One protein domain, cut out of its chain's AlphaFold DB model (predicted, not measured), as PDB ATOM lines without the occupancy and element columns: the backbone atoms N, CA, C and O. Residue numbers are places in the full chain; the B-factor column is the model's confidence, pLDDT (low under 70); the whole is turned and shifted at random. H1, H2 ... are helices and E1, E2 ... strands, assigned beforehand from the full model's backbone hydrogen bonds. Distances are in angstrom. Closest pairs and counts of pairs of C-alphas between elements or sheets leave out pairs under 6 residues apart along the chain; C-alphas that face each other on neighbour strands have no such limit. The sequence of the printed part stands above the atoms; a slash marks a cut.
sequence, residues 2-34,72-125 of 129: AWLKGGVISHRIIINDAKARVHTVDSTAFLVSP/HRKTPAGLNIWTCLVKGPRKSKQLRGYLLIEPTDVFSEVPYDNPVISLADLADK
ATOM      1  N   ALA A   2     220.056 246.341 141.101       96.94
ATOM      2  CA  ALA A   2     220.746 245.479 140.126       96.94
ATOM      3  C   ALA A   2     220.878 243.998 140.549       96.94
ATOM      4  O   ALA A   2     220.558 243.115 139.761       96.94
ATOM      5  N   TRP A   3     221.253 243.721 141.805       97.81
ATOM      6  CA  TRP A   3     221.327 242.352 142.339       97.81
ATOM      7  C   TRP A   3     220.002 241.584 142.253       97.81
ATOM      8  O   TRP A   3     219.995 240.389 141.965       97.81
ATOM      9  N   LEU A   4     218.885 242.276 142.496       97.69
ATOM     10  CA  LEU A   4     217.554 241.682 142.488       97.69
ATOM     11  C   LEU A   4     217.149 241.333 141.053       97.69
ATOM     12  O   LEU A   4     216.830 240.182 140.778       97.69
ATOM     13  N   LYS A   5     217.281 242.297 140.132       98.06
ATOM     14  CA  LYS A   5     217.016 242.101 138.700       98.06
ATOM     15  C   LYS A   5     217.891 241.000 138.098       98.06
ATOM     16  O   LYS A   5     217.377 240.057 137.510       98.06
ATOM     17  N   GLY A   6     219.206 241.068 138.309       98.12
ATOM     18  CA  GLY A   6     220.139 240.040 137.841       98.12
ATOM     19  C   GLY A   6     219.863 238.668 138.460       98.12
ATOM     20  O   GLY A   6     219.931 237.653 137.773       98.12
ATOM     21  N   GLY A   7     219.493 238.624 139.743       97.94
ATOM     22  CA  GLY A   7     219.121 237.391 140.434       97.94
ATOM     23  C   GLY A   7     217.862 236.733 139.873       97.94
ATOM     24  O   GLY A   7     217.827 235.511 139.784       97.94
ATOM     25  N   VAL A   8     216.862 237.520 139.471       97.75
ATOM     26  CA  VAL A   8     215.658 237.005 138.804       97.75
ATOM     27  C   VAL A   8     215.978 236.531 137.384       97.75
ATOM     28  O   VAL A   8     215.643 235.402 137.047       97.75
ATOM     29  N   ILE A   9     216.703 237.329 136.588       97.06
ATOM     30  CA  ILE A   9     217.100 236.972 135.208       97.06
ATOM     31  C   ILE A   9     217.914 235.669 135.169       97.06
ATOM     32  O   ILE A   9     217.728 234.839 134.288       97.06
ATOM     33  N   SER A  10     218.812 235.475 136.135       97.12
ATOM     34  CA  SER A  10     219.644 234.266 136.252       97.12
ATOM     35  C   SER A  10     218.957 233.096 136.964       97.12
ATOM     36  O   SER A  10     219.614 232.098 137.245       97.12
ATOM     37  N   HIS A  11     217.672 233.214 137.323       95.62
ATOM     38  CA  HIS A  11     216.907 232.228 138.105       95.62
ATOM     39  C   HIS A  11     217.454 231.903 139.507       95.62
ATOM     40  O   HIS A  11     216.902 231.069 140.225       95.62
ATOM     41  N   ARG A  12     218.493 232.604 139.969       96.62
ATOM     42  CA  ARG A  12     219.015 232.489 141.335       96.62
ATOM     43  C   ARG A  12     217.978 232.931 142.372       96.62
ATOM     44  O   ARG A  12     217.920 232.388 143.478       96.62
ATOM     45  N   ILE A  13     217.162 233.929 142.044       97.56
ATOM     46  CA  ILE A  13     216.016 234.368 142.841       97.56
ATOM     47  C   ILE A  13     214.760 233.784 142.205       97.56
ATOM     48  O   ILE A  13     214.250 234.307 141.221       97.56
ATOM     49  N   ILE A  14     214.278 232.694 142.798       96.88
ATOM     50  CA  ILE A  14     213.002 232.079 142.434       96.88
ATOM     51  C   ILE A  14     211.872 233.040 142.807       96.88
ATOM     52  O   ILE A  14     211.862 233.608 143.907       96.88
ATOM     53  N   ILE A  15     210.929 233.191 141.883       98.06
ATOM     54  CA  ILE A  15     209.755 234.051 142.005       98.06
ATOM     55  C   ILE A  15     208.487 233.199 142.026       98.06
ATOM     56  O   ILE A  15     208.491 232.093 141.495       98.06
ATOM     57  N   ASN A  16     207.409 233.705 142.622       96.81
ATOM     58  CA  ASN A  16     206.072 233.089 142.626       96.81
ATOM     59  C   ASN A  16     205.950 231.645 143.167       96.81
ATOM     60  O   ASN A  16     204.846 231.108 143.204       96.81
ATOM     61  N   ASP A  17     207.029 231.051 143.662       95.19
ATOM     62  CA  ASP A  17     207.022 229.776 144.377       95.19
ATOM     63  C   ASP A  17     206.573 229.933 145.845       95.19
ATOM     64  O   ASP A  17     206.663 231.014 146.432       95.19
ATOM     65  N   ALA A  18     206.148 228.837 146.479       90.81
ATOM     66  CA  ALA A  18     205.714 228.804 147.878       90.81
ATOM     67  C   ALA A  18     206.765 229.324 148.881       90.81
ATOM     68  O   ALA A  18     206.400 229.824 149.948       90.81
ATOM     69  N   LYS A  19     208.064 229.200 148.569       91.00
ATOM     70  CA  LYS A  19     209.172 229.713 149.402       91.00
ATOM     71  C   LYS A  19     209.890 230.914 148.775       91.00
ATOM     72  O   LYS A  19     210.966 231.304 149.251       91.00
ATOM     73  N   ALA A  20     209.336 231.480 147.703       96.44
ATOM     74  CA  ALA A  20     209.900 232.653 147.059       96.44
ATOM     75  C   ALA A  20     209.891 233.866 148.002       96.44
ATOM     76  O   ALA A  20     209.147 233.948 148.975       96.44
ATOM     77  N   ARG A  21     210.784 234.815 147.713       97.56
ATOM     78  CA  ARG A  21     210.864 236.115 148.409       97.56
ATOM     79  C   ARG A  21     210.447 237.275 147.511       97.56
ATOM     80  O   ARG A  21     210.499 238.429 147.924       97.56
ATOM     81  N   VAL A  22     210.086 236.955 146.277       98.38
ATOM     82  CA  VAL A  22     209.641 237.881 145.247       98.38
ATOM     83  C   VAL A  22     208.412 237.252 144.615       98.38
ATOM     84  O   VAL A  22     208.458 236.101 144.178       98.38
ATOM     85  N   HIS A  23     207.321 237.997 144.592       98.50
ATOM     86  CA  HIS A  23     206.088 237.596 143.929       98.50
ATOM     87  C   HIS A  23     205.651 238.698 142.975       98.50
ATOM     88  O   HIS A  23     206.083 239.840 143.130       98.50
ATOM     89  N   THR A  24     204.786 238.373 142.026       98.31
ATOM     90  CA  THR A  24     203.986 239.385 141.336       98.31
ATOM     91  C   THR A  24     202.622 239.464 142.022       98.31
ATOM     92  O   THR A  24     201.990 238.430 142.242       98.31
ATOM     93  N   VAL A  25     202.215 240.661 142.440       97.50
ATOM     94  CA  VAL A  25     200.926 240.953 143.087       97.50
ATOM     95  C   VAL A  25     200.484 242.334 142.618       97.50
ATOM     96  O   VAL A  25     201.296 243.260 142.652       97.50
ATOM     97  N   ASP A  26     199.218 242.490 142.227       96.06
ATOM     98  CA  ASP A  26     198.682 243.763 141.723       96.06
ATOM     99  C   ASP A  26     199.499 244.277 140.521       96.06
ATOM    100  O   ASP A  26     199.916 245.439 140.445       96.06
ATOM    101  N   SER A  27     199.811 243.348 139.607       96.44
ATOM    102  CA  SER A  27     200.610 243.576 138.397       96.44
ATOM    103  C   SER A  27     201.995 244.190 138.650       96.44
ATOM    104  O   SER A  27     202.586 244.807 137.760       96.44
ATOM    105  N   THR A  28     202.544 244.046 139.862       98.25
ATOM    106  CA  THR A  28     203.879 244.547 140.210       98.25
ATOM    107  C   THR A  28     204.674 243.589 141.090       98.25
ATOM    108  O   THR A  28     204.150 242.627 141.642       98.25
ATOM    109  N   ALA A  29     205.972 243.854 141.247       98.44
ATOM    110  CA  ALA A  29     206.833 243.086 142.133       98.44
ATOM    111  C   ALA A  29     206.509 243.361 143.612       98.44
ATOM    112  O   ALA A  29     206.593 244.499 144.081       98.44
ATOM    113  N   PHE A  30     206.237 242.298 144.361       98.62
ATOM    114  CA  PHE A  30     206.141 242.271 145.814       98.62
ATOM    115  C   PHE A  30     207.393 241.623 146.418       98.62
ATOM    116  O   PHE A  30     207.704 240.462 146.146       98.62
ATOM    117  N   LEU A  31     208.110 242.370 147.256       98.69
ATOM    118  CA  LEU A  31     209.348 241.941 147.906       98.69
ATOM    119  C   LEU A  31     209.080 241.569 149.365       98.69
ATOM    120  O   LEU A  31     208.774 242.441 150.180       98.69
ATOM    121  N   VAL A  32     209.225 240.288 149.709       98.44
ATOM    122  CA  VAL A  32     208.947 239.769 151.057       98.44
ATOM    123  C   VAL A  32     210.011 240.251 152.044       98.44
ATOM    124  O   VAL A  32     211.200 239.957 151.900       98.44
ATOM    125  N   SER A  33     209.572 240.959 153.083       97.88
ATOM    126  CA  SER A  33     210.422 241.541 154.122       97.88
ATOM    127  C   SER A  33     210.265 240.781 155.446       97.88
ATOM    128  O   SER A  33     209.142 240.432 155.812       97.88
ATOM    129  N   PRO A  34     211.350 240.548 156.207       98.12
ATOM    130  CA  PRO A  34     212.726 241.014 155.969       98.12
ATOM    131  C   PRO A  34     213.555 240.087 155.061       98.12
ATOM    132  O   PRO A  34     214.719 240.370 154.779       98.12
ATOM    133  N   HIS A  72     209.482 251.962 146.099       98.38
ATOM    134  CA  HIS A  72     208.326 251.252 146.636       98.38
ATOM    135  C   HIS A  72     207.084 252.144 146.705       98.38
ATOM    136  O   HIS A  72     207.167 253.344 146.975       98.38
ATOM    137  N   ARG A  73     205.914 251.535 146.506       97.94
ATOM    138  CA  ARG A  73     204.608 252.161 146.728       97.94
ATOM    139  C   ARG A  73     204.376 252.334 148.226       97.94
ATOM    140  O   ARG A  73     204.683 251.438 149.015       97.94
ATOM    141  N   LYS A  74     203.759 253.448 148.612       96.88
ATOM    142  CA  LYS A  74     203.216 253.626 149.963       96.88
ATOM    143  C   LYS A  74     201.775 253.129 150.027       96.88
ATOM    144  O   LYS A  74     201.055 253.228 149.039       96.88
ATOM    145  N   THR A  75     201.362 252.626 151.186       95.38
ATOM    146  CA  THR A  75     199.952 252.331 151.472       95.38
ATOM    147  C   THR A  75     199.130 253.627 151.500       95.38
ATOM    148  O   THR A  75     199.710 254.710 151.644       95.38
ATOM    149  N   PRO A  76     197.786 253.559 151.442       92.56
ATOM    150  CA  PRO A  76     196.932 254.740 151.613       92.56
ATOM    151  C   PRO A  76     197.177 255.490 152.932       92.56
ATOM    152  O   PRO A  76     197.068 256.710 152.983       92.56
ATOM    153  N   ALA A  77     197.592 254.776 153.985       92.25
ATOM    154  CA  ALA A  77     197.980 255.352 155.273       92.25
ATOM    155  C   ALA A  77     199.408 255.948 155.289       92.25
ATOM    156  O   ALA A  77     199.903 256.355 156.338       92.25
ATOM    157  N   GLY A  78     200.110 255.968 154.152       94.75
ATOM    158  CA  GLY A  78     201.459 256.523 154.023       94.75
ATOM    159  C   GLY A  78     202.590 255.620 154.530       94.75
ATOM    160  O   GLY A  78     203.738 256.073 154.592       94.75
ATOM    161  N   LEU A  79     202.293 254.359 154.865       96.12
ATOM    162  CA  LEU A  79     203.272 253.372 155.333       96.12
ATOM    163  C   LEU A  79     204.003 252.712 154.157       96.12
ATOM    164  O   LEU A  79     203.485 252.652 153.047       96.12
ATOM    165  N   ASN A  80     205.202 252.177 154.397       97.56
ATOM    166  CA  ASN A  80     205.988 251.517 153.346       97.56
ATOM    167  C   ASN A  80     205.659 250.021 153.172       97.56
ATOM    168  O   ASN A  80     205.856 249.469 152.092       97.56
ATOM    169  N   ILE A  81     205.219 249.358 154.248       97.50
ATOM    170  CA  ILE A  81     205.017 247.906 154.288       97.50
ATOM    171  C   ILE A  81     203.562 247.575 153.976       97.50
ATOM    172  O   ILE A  81     202.660 247.975 154.709       97.50
ATOM    173  N   TRP A  82     203.374 246.774 152.937       97.75
ATOM    174  CA  TRP A  82     202.110 246.161 152.561       97.75
ATOM    175  C   TRP A  82     201.957 244.791 153.216       97.75
ATOM    176  O   TRP A  82     202.941 244.076 153.434       97.75
ATOM    177  N   THR A  83     200.710 244.418 153.487       97.12
ATOM    178  CA  THR A  83     200.334 243.073 153.926       97.12
ATOM    179  C   THR A  83     199.598 242.373 152.790       97.12
ATOM    180  O   THR A  83     198.598 242.878 152.284       97.12
ATOM    181  N   CYS A  84     200.089 241.201 152.402       96.06
ATOM    182  CA  CYS A  84     199.415 240.296 151.482       96.06
ATOM    183  C   CYS A  84     198.862 239.086 152.240       96.06
ATOM    184  O   CYS A  84     199.492 238.587 153.175       96.06
ATOM    185  N   LEU A  85     197.720 238.574 151.800       95.12
ATOM    186  CA  LEU A  85     197.142 237.312 152.235       95.12
ATOM    187  C   LEU A  85     197.517 236.214 151.243       95.12
ATOM    188  O   LEU A  85     197.347 236.373 150.037       95.12
ATOM    189  N   VAL A  86     197.992 235.090 151.765       93.81
ATOM    190  CA  VAL A  86     198.273 233.870 151.012       93.81
ATOM    191  C   VAL A  86     197.128 232.894 151.249       93.81
ATOM    192  O   VAL A  86     196.948 232.422 152.377       93.81
ATOM    193  N   LYS A  87     196.357 232.592 150.202       89.25
ATOM    194  CA  LYS A  87     195.299 231.578 150.195       89.25
ATOM    195  C   LYS A  87     195.956 230.198 150.306       89.25
ATOM    196  O   LYS A  87     196.699 229.771 149.428       89.25
ATOM    197  N   GLY A  88     195.715 229.513 151.420       81.81
ATOM    198  CA  GLY A  88     196.191 228.152 151.661       81.81
ATOM    199  C   GLY A  88     195.024 227.162 151.732       81.81
ATOM    200  O   GLY A  88     193.930 227.564 152.120       81.81
ATOM    201  N   PRO A  89     195.242 225.859 151.466       76.31
ATOM    202  CA  PRO A  89     194.170 224.850 151.471       76.31
ATOM    203  C   PRO A  89     193.426 224.696 152.806       76.31
ATOM    204  O   PRO A  89     192.337 224.138 152.842       76.31
ATOM    205  N   ARG A  90     194.036 225.124 153.921       77.31
ATOM    206  CA  ARG A  90     193.452 225.018 155.271       77.31
ATOM    207  C   ARG A  90     193.378 226.344 156.018       77.31
ATOM    208  O   ARG A  90     192.430 226.566 156.758       77.31
ATOM    209  N   LYS A  91     194.410 227.185 155.908       77.19
ATOM    210  CA  LYS A  91     194.513 228.471 156.612       77.19
ATOM    211  C   LYS A  91     195.188 229.496 155.714       77.19
ATOM    212  O   LYS A  91     196.118 229.149 154.986       77.19
ATOM    213  N   SER A  92     194.742 230.743 155.810       81.38
ATOM    214  CA  SER A  92     195.429 231.876 155.206       81.38
ATOM    215  C   SER A  92     196.642 232.274 156.049       81.38
ATOM    216  O   SER A  92     196.634 232.187 157.280       81.38
ATOM    217  N   LYS A  93     197.720 232.686 155.378       90.31
ATOM    218  CA  LYS A  93     198.924 233.244 156.012       90.31
ATOM    219  C   LYS A  93     199.114 234.677 155.539       90.31
ATOM    220  O   LYS A  93     198.786 234.991 154.403       90.31
ATOM    221  N   GLN A  94     199.685 235.531 156.379       93.56
ATOM    222  CA  GLN A  94     200.079 236.875 155.969       93.56
ATOM    223  C   GLN A  94     201.548 236.911 155.538       93.56
ATOM    224  O   GLN A  94     202.421 236.348 156.207       93.56
ATOM    225  N   LEU A  95     201.819 237.602 154.436       95.88
ATOM    226  CA  LEU A  95     203.150 238.044 154.037       95.88
ATOM    227  C   LEU A  95     203.222 239.557 154.172       95.88
ATOM    228  O   LEU A  95     202.265 240.264 153.877       95.88
ATOM    229  N   ARG A  96     204.376 240.061 154.598       97.69
ATOM    230  CA  ARG A  96     204.632 241.497 154.697       97.69
ATOM    231  C   ARG A  96     205.796 241.859 153.797       97.69
ATOM    232  O   ARG A  96     206.750 241.091 153.680       97.69
ATOM    233  N   GLY A  97     205.712 243.005 153.141       98.25
ATOM    234  CA  GLY A  97     206.694 243.349 152.126       98.25
ATOM    235  C   GLY A  97     206.451 244.687 151.458       98.25
ATOM    236  O   GLY A  97     205.612 245.472 151.888       98.25
ATOM    237  N   TYR A  98     207.209 244.934 150.400       98.62
ATOM    238  CA  TYR A  98     207.158 246.165 149.623       98.62
ATOM    239  C   TYR A  98     206.591 245.872 148.239       98.62
ATOM    240  O   TYR A  98     207.086 244.970 147.570       98.62
ATOM    241  N   LEU A  99     205.609 246.650 147.788       98.38
ATOM    242  CA  LEU A  99     205.236 246.694 146.373       98.38
ATOM    243  C   LEU A  99     206.132 247.694 145.653       98.38
ATOM    244  O   LEU A  99     206.327 248.804 146.150       98.38
ATOM    245  N   LEU A 100     206.661 247.335 144.488       98.62
ATOM    246  CA  LEU A 100     207.407 248.269 143.650       98.62
ATOM    247  C   LEU A 100     206.473 249.162 142.835       98.62
ATOM    248  O   LEU A 100     205.369 248.766 142.457       98.62
ATOM    249  N   ILE A 101     206.930 250.385 142.566       98.44
ATOM    250  CA  ILE A 101     206.260 251.294 141.630       98.44
ATOM    251  C   ILE A 101     206.366 250.698 140.224       98.44
ATOM    252  O   ILE A 101     205.343 250.395 139.621       98.44
ATOM    253  N   GLU A 102     207.599 250.435 139.785       97.81
ATOM    254  CA  GLU A 102     207.911 249.892 138.464       97.81
ATOM    255  C   GLU A 102     208.299 248.406 138.554       97.81
ATOM    256  O   GLU A 102     209.352 248.086 139.117       97.81
ATOM    257  N   PRO A 103     207.524 247.467 137.977       97.31
ATOM    258  CA  PRO A 103     207.901 246.051 137.966       97.31
ATOM    259  C   PRO A 103     209.200 245.786 137.191       97.31
ATOM    260  O   PRO A 103     209.931 244.839 137.494       97.31
ATOM    261  N   THR A 104     209.534 246.650 136.229       96.44
ATOM    262  CA  THR A 104     210.727 246.539 135.373       96.44
ATOM    263  C   THR A 104     212.050 246.749 136.122       96.44
ATOM    264  O   THR A 104     213.129 246.406 135.616       96.44
ATOM    265  N   ASP A 105     211.988 247.240 137.366       97.12
ATOM    266  CA  ASP A 105     213.130 247.285 138.282       97.12
ATOM    267  C   ASP A 105     213.619 245.891 138.704       97.12
ATOM    268  O   ASP A 105     214.748 245.756 139.188       97.12
ATOM    269  N   VAL A 106     212.785 244.863 138.529       97.50
ATOM    270  CA  VAL A 106     213.073 243.472 138.903       97.50
ATOM    271  C   VAL A 106     212.889 242.524 137.727       97.50
ATOM    272  O   VAL A 106     213.706 241.624 137.546       97.50
ATOM    273  N   PHE A 107     211.859 242.736 136.913       97.19
ATOM    274  CA  PHE A 107     211.496 241.844 135.818       97.19
ATOM    275  C   PHE A 107     211.932 242.408 134.460       97.19
ATOM    276  O   PHE A 107     211.814 243.606 134.212       97.19
ATOM    277  N   SER A 108     212.447 241.558 133.568       94.12
ATOM    278  CA  SER A 108     212.619 241.928 132.149       94.12
ATOM    279  C   SER A 108     211.297 241.814 131.389       94.12
ATOM    280  O   SER A 108     210.991 242.656 130.554       94.12
ATOM    281  N   GLU A 109     210.505 240.805 131.742       93.81
ATOM    282  CA  GLU A 109     209.127 240.588 131.317       93.81
ATOM    283  C   GLU A 109     208.308 240.323 132.582       93.81
ATOM    284  O   GLU A 109     208.725 239.518 133.418       93.81
ATOM    285  N   VAL A 110     207.203 241.049 132.771       95.44
ATOM    286  CA  VAL A 110     206.415 240.977 134.007       95.44
ATOM    287  C   VAL A 110     205.606 239.674 134.011       95.44
ATOM    288  O   VAL A 110     204.748 239.507 133.146       95.44
ATOM    289  N   PRO A 111     205.846 238.748 134.956       96.19
ATOM    290  CA  PRO A 111     205.071 237.512 135.049       96.19
ATOM    291  C   PRO A 111     203.637 237.790 135.498       96.19
ATOM    292  O   PRO A 111     203.387 238.797 136.157       96.19
ATOM    293  N   TYR A 112     202.726 236.844 135.255       97.31
ATOM    294  CA  TYR A 112     201.390 236.882 135.851       97.31
ATOM    295  C   TYR A 112     201.439 236.947 137.382       97.31
ATOM    296  O   TYR A 112     202.353 236.408 138.026       97.31
ATOM    297  N   ASP A 113     200.417 237.583 137.952       98.06
ATOM    298  CA  ASP A 113     200.208 237.639 139.393       98.06
ATOM    299  C   ASP A 113     200.132 236.239 139.998       98.06
ATOM    300  O   ASP A 113     199.620 235.286 139.406       98.06
ATOM    301  N   ASN A 114     200.665 236.115 141.209       97.19
ATOM    302  CA  ASN A 114     200.596 234.877 141.951       97.19
ATOM    303  C   ASN A 114     199.135 234.604 142.355       97.19
ATOM    304  O   ASN A 114     198.601 235.337 143.188       97.19
ATOM    305  N   PRO A 115     198.490 233.537 141.848       95.06
ATOM    306  CA  PRO A 115     197.046 233.346 142.003       95.06
ATOM    307  C   PRO A 115     196.616 233.077 143.450       95.06
ATOM    308  O   PRO A 115     195.436 233.180 143.779       95.06
ATOM    309  N   VAL A 116     197.557 232.717 144.329       94.25
ATOM    310  CA  VAL A 116     197.268 232.457 145.743       94.25
ATOM    311  C   VAL A 116     197.631 233.628 146.649       94.25
ATOM    312  O   VAL A 116     197.498 233.491 147.860       94.25
ATOM    313  N   ILE A 117     198.082 234.768 146.117       95.75
ATOM    314  CA  ILE A 117     198.462 235.940 146.916       95.75
ATOM    315  C   ILE A 117     197.620 237.146 146.510       95.75
ATOM    316  O   ILE A 117     197.468 237.446 145.335       95.75
ATOM    317  N   SER A 118     197.091 237.859 147.499       95.31
ATOM    318  CA  SER A 118     196.280 239.069 147.299       95.31
ATOM    319  C   SER A 118     196.638 240.134 148.329       95.31
ATOM    320  O   SER A 118     197.115 239.802 149.415       95.31
ATOM    321  N   LEU A 119     196.428 241.414 148.019       94.81
ATOM    322  CA  LEU A 119     196.582 242.486 149.008       94.81
ATOM    323  C   LEU A 119     195.454 242.405 150.039       94.81
ATOM    324  O   LEU A 119     194.297 242.218 149.667       94.81
ATOM    325  N   ALA A 120     195.785 242.562 151.324       89.56
ATOM    326  CA  ALA A 120     194.806 242.437 152.407       89.56
ATOM    327  C   ALA A 120     193.623 243.412 152.249       89.56
ATOM    328  O   ALA A 120     192.485 243.003 152.427       89.56
ATOM    329  N   ASP A 121     193.872 244.644 151.795       72.19
ATOM    330  CA  ASP A 121     192.824 245.660 151.598       72.19
ATOM    331  C   ASP A 121     191.957 245.427 150.338       72.19
ATOM    332  O   ASP A 121     190.911 246.057 150.175       72.19
ATOM    333  N   LEU A 122     192.391 244.549 149.422       56.53
ATOM    334  CA  LEU A 122     191.639 244.179 148.214       56.53
ATOM    335  C   LEU A 122     190.820 242.895 148.402       56.53
ATOM    336  O   LEU A 122     189.835 242.704 147.696       56.53
ATOM    337  N   ALA A 123     191.198 242.031 149.348       52.03
ATOM    338  CA  ALA A 123     190.517 240.760 149.590       52.03
ATOM    339  C   ALA A 123     189.122 240.928 150.224       52.03
ATOM    340  O   ALA A 123     188.259 240.084 150.010       52.03
ATOM    341  N   ASP A 124     188.877 242.039 150.925       46.88
ATOM    342  CA  ASP A 124     187.566 242.373 151.506       46.88
ATOM    343  C   ASP A 124     186.606 243.043 150.495       46.88
ATOM    344  O   ASP A 124     185.531 243.516 150.866       46.88
ATOM    345  N   LYS A 125     186.981 243.104 149.207       41.72
ATOM    346  CA  LYS A 125     186.167 243.665 148.113       41.72
ATOM    347  C   LYS A 125     185.807 242.643 147.025       41.72
ATOM    348  O   LYS A 125     185.575 243.037 145.885       41.72
TER     349      LYS A 125
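AT A GLANCE: This is residues 2 to 34 and 72 to 125 of the 129 residues of the protein "TraI_2_C domain-containing protein" of Pseudomonas amygdali pv. photiniae (UniProt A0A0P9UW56). One antiparallel sheet of five strands curls like part of a barrel and folds back on itself, so that E1 and E2 face E3 and E5, with E4 as the hinge. Helix H1 lies off the sheet at one end of the longest axis, and the short H2 is on the sheet towards the other end. The printed part has 87 residues, running H1 E1 E2 E3 E4 E5 H2, with sheet order E1 E2 E4 E3 E5; the class is mixed, helices and strands, with under half of the residues in named elements. It is compact, with a radius of gyration of the C-alphas of 12.6 A and spans of 35 by 32 by 23 A.

IN THESE COORDINATES: Find C-alpha 2 at (220.746, 245.479, 140.126); from there H1 runs 10.5 A to residue 9. Next come E1, residues 22 to 25, and E2, residues 28 to 32, 12.9 A long. Past the cut, find E3 at residues 82 to 86, 13.0 A, and E4 at residues 93 to 99, 17.7 A. E5 is residues 117 to 119, and H2, residues 120 to 123, ends at C-alpha 123, (190.517, 240.760, 149.590).

HOW THE PARTS SIT: Look first at the hairpin E1 and E2, where N 23 and O 30 are 2.9 A apart. N 31 of E2 is 2.8 A from O 98 of E4. In the hairpin E3 and E4, N 84 and O 95 are 2.8 A apart; N 85 of E3 is 2.7 A from O 118 of E5. Across the fold, the closest C-alphas of E1 and E5, Val 25 and Ser 118, are 6.5 A apart. H2 has a height over the sheet of 7.1 A and lies over none of the strands; H1 is not on the sheet. In H1 every O i to N i+4 pair is within hydrogen-bond range; H2 is too short for one.

THE WHOLE: The C-alphas farthest apart, Ala 2 and Arg 90, are 37.3 A apart. Residues 35 to 71 are not printed, and C-alphas 34 and 72 are 14.5 A apart across the cut. The links H1 to E1 and E4 to E5 are long. Confidence is under 70 at residues 122 to 125.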